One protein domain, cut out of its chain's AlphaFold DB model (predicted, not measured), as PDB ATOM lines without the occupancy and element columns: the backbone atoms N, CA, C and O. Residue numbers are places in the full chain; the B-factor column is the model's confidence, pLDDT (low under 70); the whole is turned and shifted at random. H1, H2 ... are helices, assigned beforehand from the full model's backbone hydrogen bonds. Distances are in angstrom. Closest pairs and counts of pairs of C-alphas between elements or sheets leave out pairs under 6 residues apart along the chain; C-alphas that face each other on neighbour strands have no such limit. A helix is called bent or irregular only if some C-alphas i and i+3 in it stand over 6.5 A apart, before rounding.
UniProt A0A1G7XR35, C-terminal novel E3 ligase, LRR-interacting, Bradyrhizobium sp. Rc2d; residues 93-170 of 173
ATOM      1  N   GLN A  93     121.041 127.935-304.908       90.12
ATOM      2  CA  GLN A  93     120.365 127.898-306.219       90.12
ATOM      3  C   GLN A  93     119.321 129.014-306.474       90.12
ATOM      4  O   GLN A  93     119.244 129.534-307.593       90.12
ATOM      5  N   PRO A  94     118.529 129.466-305.480       93.62
ATOM      6  CA  PRO A  94     117.626 130.595-305.693       93.62
ATOM      7  C   PRO A  94     118.333 131.913-306.039       93.62
ATOM      8  O   PRO A  94     117.721 132.744-306.710       93.62
ATOM      9  N   TRP A  95     119.590 132.116-305.622       93.12
ATOM     10  CA  TRP A  95     120.375 133.287-306.029       93.12
ATOM     11  C   TRP A  95     120.605 133.301-307.541       93.12
ATOM     12  O   TRP A  95     120.299 134.295-308.190       93.12
ATOM     13  N   GLU A  96     121.028 132.178-308.116       91.31
ATOM     14  CA  GLU A  96     121.270 132.036-309.556       91.31
ATOM     15  C   GLU A  96     120.002 132.326-310.380       91.31
ATOM     16  O   GLU A  96     120.018 133.062-311.368       91.31
ATOM     17  N   THR A  97     118.848 131.853-309.897       93.56
ATOM     18  CA  THR A  97     117.547 132.152-310.516       93.56
ATOM     19  C   THR A  97     117.207 133.645-310.477       93.56
ATOM     20  O   THR A  97     116.617 134.164-311.429       93.56
ATOM     21  N   VAL A  98     117.538 134.339-309.385       93.94
ATOM     22  CA  VAL A  98     117.348 135.792-309.267       93.94
ATOM     23  C   VAL A  98     118.313 136.528-310.190       93.94
ATOM     24  O   VAL A  98     117.858 137.382-310.949       93.94
ATOM     25  N   LEU A  99     119.595 136.156-310.190       94.75
ATOM     26  CA  LEU A  99     120.640 136.749-311.021       94.75
ATOM     27  C   LEU A  99     120.252 136.731-312.506       94.75
ATOM     28  O   LEU A  99     120.246 137.777-313.152       94.75
ATOM     29  N   ARG A 100     119.791 135.582-313.014       95.31
ATOM     30  CA  ARG A 100     119.311 135.437-314.400       95.31
ATOM     31  C   ARG A 100     118.146 136.370-314.751       95.31
ATOM     32  O   ARG A 100     117.949 136.695-315.917       95.31
ATOM     33  N   ARG A 101     117.341 136.779-313.767       94.81
ATOM     34  CA  ARG A 101     116.181 137.662-313.971       94.81
ATOM     35  C   ARG A 101     116.544 139.139-313.884       94.81
ATOM     36  O   ARG A 101     116.007 139.919-314.662       94.81
ATOM     37  N   ILE A 102     117.396 139.518-312.932       94.44
ATOM     38  CA  ILE A 102     117.708 140.929-312.655       94.44
ATOM     39  C   ILE A 102     118.915 141.437-313.448       94.44
ATOM     40  O   ILE A 102     118.986 142.624-313.744       94.44
ATOM     41  N   ALA A 103     119.843 140.552-313.813       95.94
ATOM     42  CA  ALA A 103     121.054 140.884-314.558       95.94
ATOM     43  C   ALA A 103     121.409 139.757-315.555       95.94
ATOM     44  O   ALA A 103     122.436 139.095-315.411       95.94
ATOM     45  N   PRO A 104     120.569 139.514-316.583       96.56
ATOM     46  CA  PRO A 104     120.771 138.417-317.535       96.56
ATOM     47  C   PRO A 104     122.083 138.522-318.324       96.56
ATOM     48  O   PRO A 104     122.683 137.498-318.632       96.56
ATOM     49  N   ALA A 105     122.542 139.741-318.636       96.81
ATOM     50  CA  ALA A 105     123.811 139.957-319.331       96.81
ATOM     51  C   ALA A 105     125.017 139.582-318.453       96.81
ATOM     52  O   ALA A 105     125.892 138.851-318.905       96.81
ATOM     53  N   GLU A 106     125.021 140.008-317.184       96.50
ATOM     54  CA  GLU A 106     126.060 139.625-316.214       96.50
ATOM     55  C   GLU A 106     126.068 138.110-315.986       96.50
ATOM     56  O   GLU A 106     127.129 137.501-315.938       96.50
ATOM     57  N   HIS A 107     124.889 137.483-315.906       96.69
ATOM     58  CA  HIS A 107     124.775 136.030-315.803       96.69
ATOM     59  C   HIS A 107     125.375 135.315-317.022       96.69
ATOM     60  O   HIS A 107     126.085 134.330-316.864       96.69
ATOM     61  N   ALA A 108     125.076 135.771-318.242       97.06
ATOM     62  CA  ALA A 108     125.611 135.153-319.453       97.06
ATOM     63  C   ALA A 108     127.142 135.275-319.520       97.06
ATOM     64  O   ALA A 108     127.818 134.281-319.771       97.06
ATOM     65  N   ALA A 109     127.681 136.458-319.213       97.50
ATOM     66  CA  ALA A 109     129.124 136.685-319.161       97.50
ATOM     67  C   ALA A 109     129.810 135.865-318.054       97.50
ATOM     68  O   ALA A 109     130.929 135.392-318.229       97.50
ATOM     69  N   MET A 110     129.146 135.680-316.909       97.12
ATOM     70  CA  MET A 110     129.624 134.817-315.827       97.12
ATOM     71  C   MET A 110     129.740 133.357-316.283       97.12
ATOM     72  O   MET A 110     130.764 132.732-316.033       97.12
ATOM     73  N   GLU A 111     128.715 132.819-316.947       96.38
ATOM     74  CA  GLU A 111     128.723 131.441-317.459       96.38
ATOM     75  C   GLU A 111     129.801 131.232-318.529       96.38
ATOM     76  O   GLU A 111     130.519 130.237-318.485       96.38
ATOM     77  N   GLU A 112     129.974 132.190-319.443       97.12
ATOM     78  CA  GLU A 112     131.054 132.154-320.438       97.12
ATOM     79  C   GLU A 112     132.431 132.139-319.759       97.12
ATOM     80  O   GLU A 112     133.234 131.249-320.023       97.12
ATOM     81  N   ARG A 113     132.658 133.026-318.779       96.88
ATOM     82  CA  ARG A 113     133.896 133.036-317.984       96.88
ATOM     83  C   ARG A 113     134.146 131.722-317.248       96.88
ATOM     84  O   ARG A 113     135.296 131.305-317.149       96.88
ATOM     85  N   LEU A 114     133.105 131.084-316.708       95.69
ATOM     86  CA  LEU A 114     133.244 129.786-316.041       95.69
ATOM     87  C   LEU A 114     133.709 128.709-317.022       95.69
ATOM     88  O   LEU A 114     134.567 127.910-316.663       95.69
ATOM     89  N   VAL A 115     133.168 128.696-318.242       95.88
ATOM     90  CA  VAL A 115     133.576 127.754-319.296       95.88
ATOM     91  C   VAL A 115     135.007 128.031-319.750       95.88
ATOM     92  O   VAL A 115     135.809 127.100-319.802       95.88
ATOM     93  N   ASP A 116     135.345 129.292-320.019       95.75
ATOM     94  CA  ASP A 116     136.682 129.690-320.469       95.75
ATOM     95  C   ASP A 116     137.760 129.338-319.436       95.75
ATOM     96  O   ASP A 116     138.825 128.822-319.786       95.75
ATOM     97  N   ALA A 117     137.467 129.528-318.145       95.56
ATOM     98  CA  ALA A 117     138.389 129.204-317.061       95.56
ATOM     99  C   ALA A 117     138.688 127.695-316.941       95.56
ATOM    100  O   ALA A 117     139.730 127.313-316.408       95.56
ATOM    101  N   MET A 118     137.820 126.815-317.463       94.56
ATOM    102  CA  MET A 118     138.089 125.368-317.501       94.56
ATOM    103  C   MET A 118     139.129 124.971-318.557       94.56
ATOM    104  O   MET A 118     139.561 123.817-318.580       94.56
ATOM    105  N   GLY A 119     139.530 125.902-319.427       92.62
ATOM    106  CA  GLY A 119     140.650 125.730-320.343       92.62
ATOM    107  C   GLY A 119     141.989 125.937-319.635       92.62
ATOM    108  O   GLY A 119     142.391 125.157-318.768       92.62
ATOM    109  N   ASP A 120     142.697 126.994-320.022       92.25
ATOM    110  CA  ASP A 120     144.087 127.211-319.615       92.25
ATOM    111  C   ASP A 120     144.244 127.522-318.121       92.25
ATOM    112  O   ASP A 120     145.220 127.090-317.504       92.25
ATOM    113  N   GLU A 121     143.299 128.245-317.513       95.56
ATOM    114  CA  GLU A 121     143.386 128.637-316.101       95.56
ATOM    115  C   GLU A 121     143.333 127.423-315.167       95.56
ATOM    116  O   GLU A 121     144.224 127.251-314.332       95.56
ATOM    117  N   PHE A 122     142.345 126.541-315.343       95.75
ATOM    118  CA  PHE A 122     142.245 125.295-314.589       95.75
ATOM    119  C   PHE A 122     143.515 124.445-314.724       95.75
ATOM    120  O   PHE A 122     144.081 124.020-313.716       95.75
ATOM    121  N   GLN A 123     143.997 124.236-315.954       94.38
ATOM    122  CA  GLN A 123     145.205 123.441-316.199       94.38
ATOM    123  C   GLN A 123     146.447 124.073-315.563       94.38
ATOM    124  O   GLN A 123     147.289 123.368-315.009       94.38
ATOM    125  N   THR A 124     146.561 125.401-315.606       95.69
ATOM    126  CA  THR A 124     147.682 126.129-315.000       95.69
ATOM    127  C   THR A 124     147.689 125.958-313.485       95.69
ATOM    128  O   THR A 124     148.715 125.559-312.931       95.69
ATOM    129  N   ARG A 125     146.546 126.183-312.819       96.31
ATOM    130  CA  ARG A 125     146.426 126.018-311.361       96.31
ATOM    131  C   ARG A 125     146.668 124.567-310.935       96.31
ATOM    132  O   ARG A 125     147.399 124.330-309.981       96.31
ATOM    133  N   LEU A 126     146.129 123.592-311.674       94.69
ATOM    134  CA  LEU A 126     146.320 122.170-311.366       94.69
ATOM    135  C   LEU A 126     147.788 121.754-311.468       94.69
ATOM    136  O   LEU A 126     148.312 121.117-310.556       94.69
ATOM    137  N   ASN A 127     148.466 122.142-312.548       94.19
ATOM    138  CA  ASN A 127     149.885 121.841-312.724       94.19
ATOM    139  C   ASN A 127     150.748 122.501-311.645       94.19
ATOM    140  O   ASN A 127     151.712 121.890-311.187       94.19
ATOM    141  N   GLN A 128     150.402 123.723-311.233       95.19
ATOM    142  CA  GLN A 128     151.100 124.428-310.165       95.19
ATOM    143  C   GLN A 128     150.959 123.699-308.821       95.19
ATOM    144  O   GLN A 128     151.973 123.341-308.230       95.19
ATOM    145  N   GLU A 129     149.734 123.406-308.380       93.81
ATOM    146  CA  GLU A 129     149.460 122.704-307.114       93.81
ATOM    147  C   GLU A 129     150.131 121.319-307.067       93.81
ATOM    148  O   GLU A 129     150.760 120.939-306.078       93.81
ATOM    149  N   LEU A 130     150.082 120.571-308.175       94.06
ATOM    150  CA  LEU A 130     150.761 119.277-308.277       94.06
ATOM    151  C   LEU A 130     152.283 119.412-308.207       94.06
ATOM    152  O   LEU A 130     152.940 118.576-307.586       94.06
ATOM    153  N   ALA A 131     152.857 120.431-308.849       94.44
ATOM    154  CA  ALA A 131     154.294 120.676-308.797       94.44
ATOM    155  C   ALA A 131     154.746 121.083-307.387       94.44
ATOM    156  O   ALA A 131     155.763 120.579-306.908       94.44
ATOM    157  N   GLU A 132     153.978 121.933-306.703       93.69
ATOM    158  CA  GLU A 132     154.246 122.361-305.325       93.69
ATOM    159  C   GLU A 132     154.159 121.192-304.334       93.69
ATOM    160  O   GLU A 132     154.995 121.076-303.436       93.69
ATOM    161  N   ALA A 133     153.217 120.269-304.543       92.00
ATOM    162  CA  ALA A 133     153.101 119.044-303.759       92.00
ATOM    163  C   ALA A 133     154.113 117.947-304.157       92.00
ATOM    164  O   ALA A 133     154.232 116.941-303.457       92.00
ATOM    165  N   GLY A 134     154.838 118.108-305.272       92.62
ATOM    166  CA  GLY A 134     155.732 117.080-305.822       92.62
ATOM    167  C   GLY A 134     155.001 115.849-306.376       92.62
ATOM    168  O   GLY A 134     155.580 114.766-306.432       92.62
ATOM    169  N   LEU A 135     153.735 116.009-306.772       93.62
ATOM    170  CA  LEU A 135     152.817 114.956-307.224       93.62
ATOM    171  C   LEU A 135     152.508 115.043-308.729       93.62
ATOM    172  O   LEU A 135     151.501 114.518-309.196       93.62
ATOM    173  N   THR A 136     153.345 115.722-309.515       89.81
ATOM    174  CA  THR A 136     153.147 115.839-310.967       89.81
ATOM    175  C   THR A 136     153.030 114.462-311.631       89.81
ATOM    176  O   THR A 136     153.947 113.644-311.549       89.81
ATOM    177  N   GLY A 137     151.912 114.227-312.327       86.44
ATOM    178  CA  GLY A 137     151.608 112.963-313.004       86.44
ATOM    179  C   GLY A 137     150.986 111.882-312.112       86.44
ATOM    180  O   GLY A 137     150.793 110.756-312.576       86.44
ATOM    181  N   ASP A 138     150.671 112.192-310.851       92.62
ATOM    182  CA  ASP A 138     149.874 111.328-309.982       92.62
ATOM    183  C   ASP A 138     148.378 111.494-310.300       92.62
ATOM    184  O   ASP A 138     147.744 112.503-309.979       92.62
ATOM    185  N   ALA A 139     147.800 110.465-310.918       90.19
ATOM    186  CA  ALA A 139     146.398 110.456-311.329       90.19
ATOM    187  C   ALA A 139     145.403 110.509-310.150       90.19
ATOM    188  O   ALA A 139     144.261 110.946-310.327       90.19
ATOM    189  N   ASP A 140     145.794 110.055-308.957       92.25
ATOM    190  CA  ASP A 140     144.946 110.119-307.766       92.25
ATOM    191  C   ASP A 140     145.011 111.510-307.125       92.25
ATOM    192  O   ASP A 140     143.977 112.035-306.684       92.25
ATOM    193  N   ALA A 141     146.184 112.149-307.154       90.81
ATOM    194  CA  ALA A 141     146.334 113.550-306.767       90.81
ATOM    195  C   ALA A 141     145.518 114.468-307.692       90.81
ATOM    196  O   ALA A 141     144.728 115.280-307.208       90.81
ATOM    197  N   GLU A 142     145.609 114.275-309.011       91.50
ATOM    198  CA  GLU A 142     144.809 115.001-310.008       91.50
ATOM    199  C   GLU A 142     143.302 114.861-309.756       91.50
ATOM    200  O   GLU A 142     142.564 115.850-309.758       91.50
ATOM    201  N   ARG A 143     142.831 113.636-309.478       92.50
ATOM    202  CA  ARG A 143     141.411 113.363-309.204       92.50
ATOM    203  C   ARG A 143     140.913 114.045-307.930       92.50
ATOM    204  O   ARG A 143     139.728 114.364-307.837       92.50
ATOM    205  N   THR A 144     141.798 114.257-306.963       93.31
ATOM    206  CA  THR A 144     141.464 114.887-305.682       93.31
ATOM    207  C   THR A 144     141.504 116.413-305.772       93.31
ATOM    208  O   THR A 144     140.589 117.077-305.283       93.31
ATOM    209  N   LEU A 145     142.531 116.970-306.423       93.31
ATOM    210  CA  LEU A 145     142.750 118.415-306.536       93.31
ATOM    211  C   LEU A 145     141.853 119.067-307.589       93.31
ATOM    212  O   LEU A 145     141.362 120.172-307.370       93.31
ATOM    213  N   GLY A 146     141.563 118.378-308.696       93.62
ATOM    214  CA  GLY A 146     140.753 118.918-309.789       93.62
ATOM    215  C   GLY A 146     139.423 119.534-309.322       93.62
ATOM    216  O   GLY A 146     139.189 120.719-309.564       93.62
ATOM    217  N   PRO A 147     138.561 118.802-308.588       94.38
ATOM    218  CA  PRO A 147     137.311 119.353-308.066       94.38
ATOM    219  C   PRO A 147     137.495 120.536-307.106       94.38
ATOM    220  O   PRO A 147     136.620 121.397-307.031       94.38
ATOM    221  N   GLN A 148     138.600 120.593-306.357       94.19
ATOM    222  CA  GLN A 148     138.879 121.701-305.438       94.19
ATOM    223  C   GLN A 148     139.171 122.984-306.218       94.19
ATOM    224  O   GLN A 148     138.540 124.005-305.956       94.19
ATOM    225  N   ILE A 149     140.017 122.893-307.245       95.69
ATOM    226  CA  ILE A 149     140.366 124.015-308.125       95.69
ATOM    227  C   ILE A 149     139.139 124.499-308.902       95.69
ATOM    228  O   ILE A 149     138.890 125.699-308.982       95.69
ATOM    229  N   VAL A 150     138.312 123.581-309.417       95.12
ATOM    230  CA  VAL A 150     137.048 123.943-310.082       95.12
ATOM    231  C   VAL A 150     136.136 124.727-309.136       95.12
ATOM    232  O   VAL A 150     135.580 125.755-309.521       95.12
ATOM    233  N   ASN A 151     135.991 124.271-307.888       94.25
ATOM    234  CA  ASN A 151     135.176 124.964-306.893       94.25
ATOM    235  C   ASN A 151     135.751 126.336-306.522       94.25
ATOM    236  O   ASN A 151     134.981 127.265-306.286       94.25
ATOM    237  N   GLU A 152     137.074 126.474-306.468       95.62
ATOM    238  CA  GLU A 152     137.738 127.742-306.181       95.62
ATOM    239  C   GLU A 152     137.540 128.760-307.306       95.62
ATOM    240  O   GLU A 152     137.043 129.855-307.043       95.62
ATOM    241  N   ILE A 153     137.818 128.375-308.554       96.31
ATOM    242  CA  ILE A 153     137.576 129.213-309.737       96.31
ATOM    243  C   ILE A 153     136.104 129.643-309.783       96.31
ATOM    244  O   ILE A 153     135.786 130.825-309.944       96.31
ATOM    245  N   ALA A 154     135.182 128.695-309.583       95.81
ATOM    246  CA  ALA A 154     133.756 128.994-309.577       95.81
ATOM    247  C   ALA A 154     133.378 129.979-308.464       95.81
ATOM    248  O   ALA A 154     132.567 130.876-308.688       95.81
ATOM    249  N   ARG A 155     133.963 129.832-307.273       95.69
ATOM    250  CA  ARG A 155     133.746 130.734-306.138       95.69
ATOM    251  C   ARG A 155     134.237 132.141-306.443       95.69
ATOM    252  O   ARG A 155     133.474 133.077-306.248       95.69
ATOM    253  N   GLU A 156     135.448 132.296-306.966       96.44
ATOM    254  CA  GLU A 156     136.008 133.602-307.324       96.44
ATOM    255  C   GLU A 156     135.123 134.337-308.341       96.44
ATOM    256  O   GLU A 156     134.676 135.459-308.085       96.44
ATOM    257  N   ILE A 157     134.789 133.674-309.453       96.75
ATOM    258  CA  ILE A 157     133.993 134.266-310.534       96.75
ATOM    259  C   ILE A 157     132.571 134.592-310.056       96.75
ATOM    260  O   ILE A 157     132.073 135.701-310.274       96.75
ATOM    261  N   LYS A 158     131.897 133.647-309.383       96.62
ATOM    262  CA  LYS A 158     130.512 133.846-308.929       96.62
ATOM    263  C   LYS A 158     130.418 134.886-307.813       96.62
ATOM    264  O   LYS A 158     129.469 135.674-307.818       96.62
ATOM    265  N   SER A 159     131.375 134.928-306.882       95.44
ATOM    266  CA  SER A 159     131.391 135.925-305.805       95.44
ATOM    267  C   SER A 159     131.624 137.336-306.351       95.44
ATOM    268  O   SER A 159     130.918 138.261-305.948       95.44
ATOM    269  N   GLU A 160     132.525 137.509-307.326       95.94
ATOM    270  CA  GLU A 160     132.761 138.796-308.001       95.94
ATOM    271  C   GLU A 160     131.468 139.360-308.618       95.94
ATOM    272  O   GLU A 160     131.077 140.504-308.352       95.94
ATOM    273  N   VAL A 161     130.769 138.544-309.412       96.50
ATOM    274  CA  VAL A 161     129.515 138.938-310.076       96.50
ATOM    275  C   VAL A 161     128.419 139.212-309.049       96.50
ATOM    276  O   VAL A 161     127.673 140.185-309.175       96.50
ATOM    277  N   MET A 162     128.338 138.396-308.000       95.62
ATOM    278  CA  MET A 162     127.352 138.563-306.939       95.62
ATOM    279  C   MET A 162     127.526 139.886-306.190       95.62
ATOM    280  O   MET A 162     126.560 140.643-306.081       95.62
ATOM    281  N   HIS A 163     128.747 140.230-305.778       94.94
ATOM    282  CA  HIS A 163     129.020 141.514-305.131       94.94
ATOM    283  C   HIS A 163     128.718 142.704-306.045       94.94
ATOM    284  O   HIS A 163     128.098 143.672-305.598       94.94
ATOM    285  N   ARG A 164     129.078 142.628-307.333       94.81
ATOM    286  CA  ARG A 164     128.766 143.682-308.313       94.81
ATOM    287  C   ARG A 164     127.261 143.906-308.443       94.81
ATOM    288  O   ARG A 164     126.800 145.044-308.371       94.81
ATOM    289  N   VAL A 165     126.492 142.833-308.632       95.00
ATOM    290  CA  VAL A 165     125.041 142.921-308.845       95.00
ATOM    291  C   VAL A 165     124.328 143.388-307.581       95.00
ATOM    292  O   VAL A 165     123.448 144.243-307.676       95.00
ATOM    293  N   LEU A 166     124.707 142.887-306.402       93.50
ATOM    294  CA  LEU A 166     124.138 143.358-305.137       93.50
ATOM    295  C   LEU A 166     124.454 144.839-304.893       93.50
ATOM    296  O   LEU A 166     123.539 145.608-304.593       93.50
ATOM    297  N   GLY A 167     125.700 145.262-305.128       94.19
ATOM    298  CA  GLY A 167     126.114 146.662-305.011       94.19
ATOM    299  C   GLY A 167     125.345 147.592-305.952       94.19
ATOM    300  O   GLY A 167     124.869 148.642-305.526       94.19
ATOM    301  N   ALA A 168     125.114 147.177-307.202       93.12
ATOM    302  CA  ALA A 168     124.302 147.934-308.160       93.12
ATOM    303  C   ALA A 168     122.833 148.107-307.720       93.12
ATOM    304  O   ALA A 168     122.169 149.050-308.145       93.12
ATOM    305  N   HIS A 169     122.332 147.221-306.855       89.94
ATOM    306  CA  HIS A 169     120.986 147.286-306.279       89.94
ATOM    307  C   HIS A 169     120.961 147.886-304.861       89.94
ATOM    308  O   HIS A 169     119.903 147.894-304.230       89.94
ATOM    309  N   GLY A 170     122.095 148.389-304.352       90.56
ATOM    310  CA  GLY A 170     122.201 148.972-303.011       90.56
ATOM    311  C   GLY A 170     122.026 147.956-301.878       90.56
ATOM    312  O   GLY A 170     121.525 148.306-300.812       90.56
TER     313      GLY A 170
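What this domain is: This is residues 93 to 170 of the 173 residues of the protein "C-terminal novel E3 ligase, LRR-interacting" of Bradyrhizobium sp. Rc2d (UniProt A0A1G7XR35). One long helix, H4, runs nearly the whole length of a rod, and two shorter helices, H2 and H3, follow one another along it, H2 at a shallow tilt and H3 crossing at a steeper angle. The short first helix, H1, sits near the far end of H4, beside the beginning of H2, and makes only a loose corner there. The printed part has 78 residues with four named helices, in the order H1, H2, H3, H4, and no named strand; its class is all helix. The whole is loose, with a radius of gyration of the C-alphas of 15.5 A, and the C-alphas span 46 by 19 by 18 A.

Where its parts are: H4, the longest helix, holds residues 139 to 168 and measures 43.6 A from first to last C-alpha; C-alpha 139 is at (146.398, 110.456, -311.329) and C-alpha 168 at (124.302, 147.934, -308.160). It has a kink of 26 degrees near residue 146, and it is irregular, but only just: C-alphas 144 and 147 are 6.55 A apart. H3 is residues 120 to 133, 20.0 A long, and H2 is residues 104 to 117, 19.9 A long. H1 is residues 93 to 102, 14.8 A long, with C-alpha 93 at (120.365, 127.898, -306.219).

How they stand to each other: H4 touches H2 with residues 153 to 161 alone; the closest C-alphas of the two helices, those of Leu 114 and Ala 154, are 6.5 A apart. Their lines stand at a shallow tilt of 23 degrees, and they run opposite ways. H4 touches H3 with residues 141 to 153 alone; the closest C-alphas of the two helices, those of Leu 126 and Gly 146, are 6.6 A apart. These two stand at a steep tilt of 52 degrees and run opposite ways. H2 and H3 meet only through their link. H1 is close to H2 but not clearly touching, with the C-alphas of Arg 100 and His 107 closest at 5.7 A, at a steep tilt of 56 degrees, opposite ways. H1 is also close to H4 but not clearly touching; the closest C-alphas, those of Leu 99 and Val 165, are 7.9 A apart. H1 and H3 are apart. In H2 and H3 every O i to N i+4 pair is within hydrogen-bond range; in H1 5 of 6 are, and in H4 24 of 26.

The domain as a whole: The two C-alphas farthest apart, those of Gly 137 and Gly 170, are 47.6 A apart. The printed part, residues 93 to 170, has no cut. The links H1 to H2, H2 to H3 and H3 to H4 are tight. The mean pLDDT of the printed part of this model is 94.4, and no printed residue is under 70.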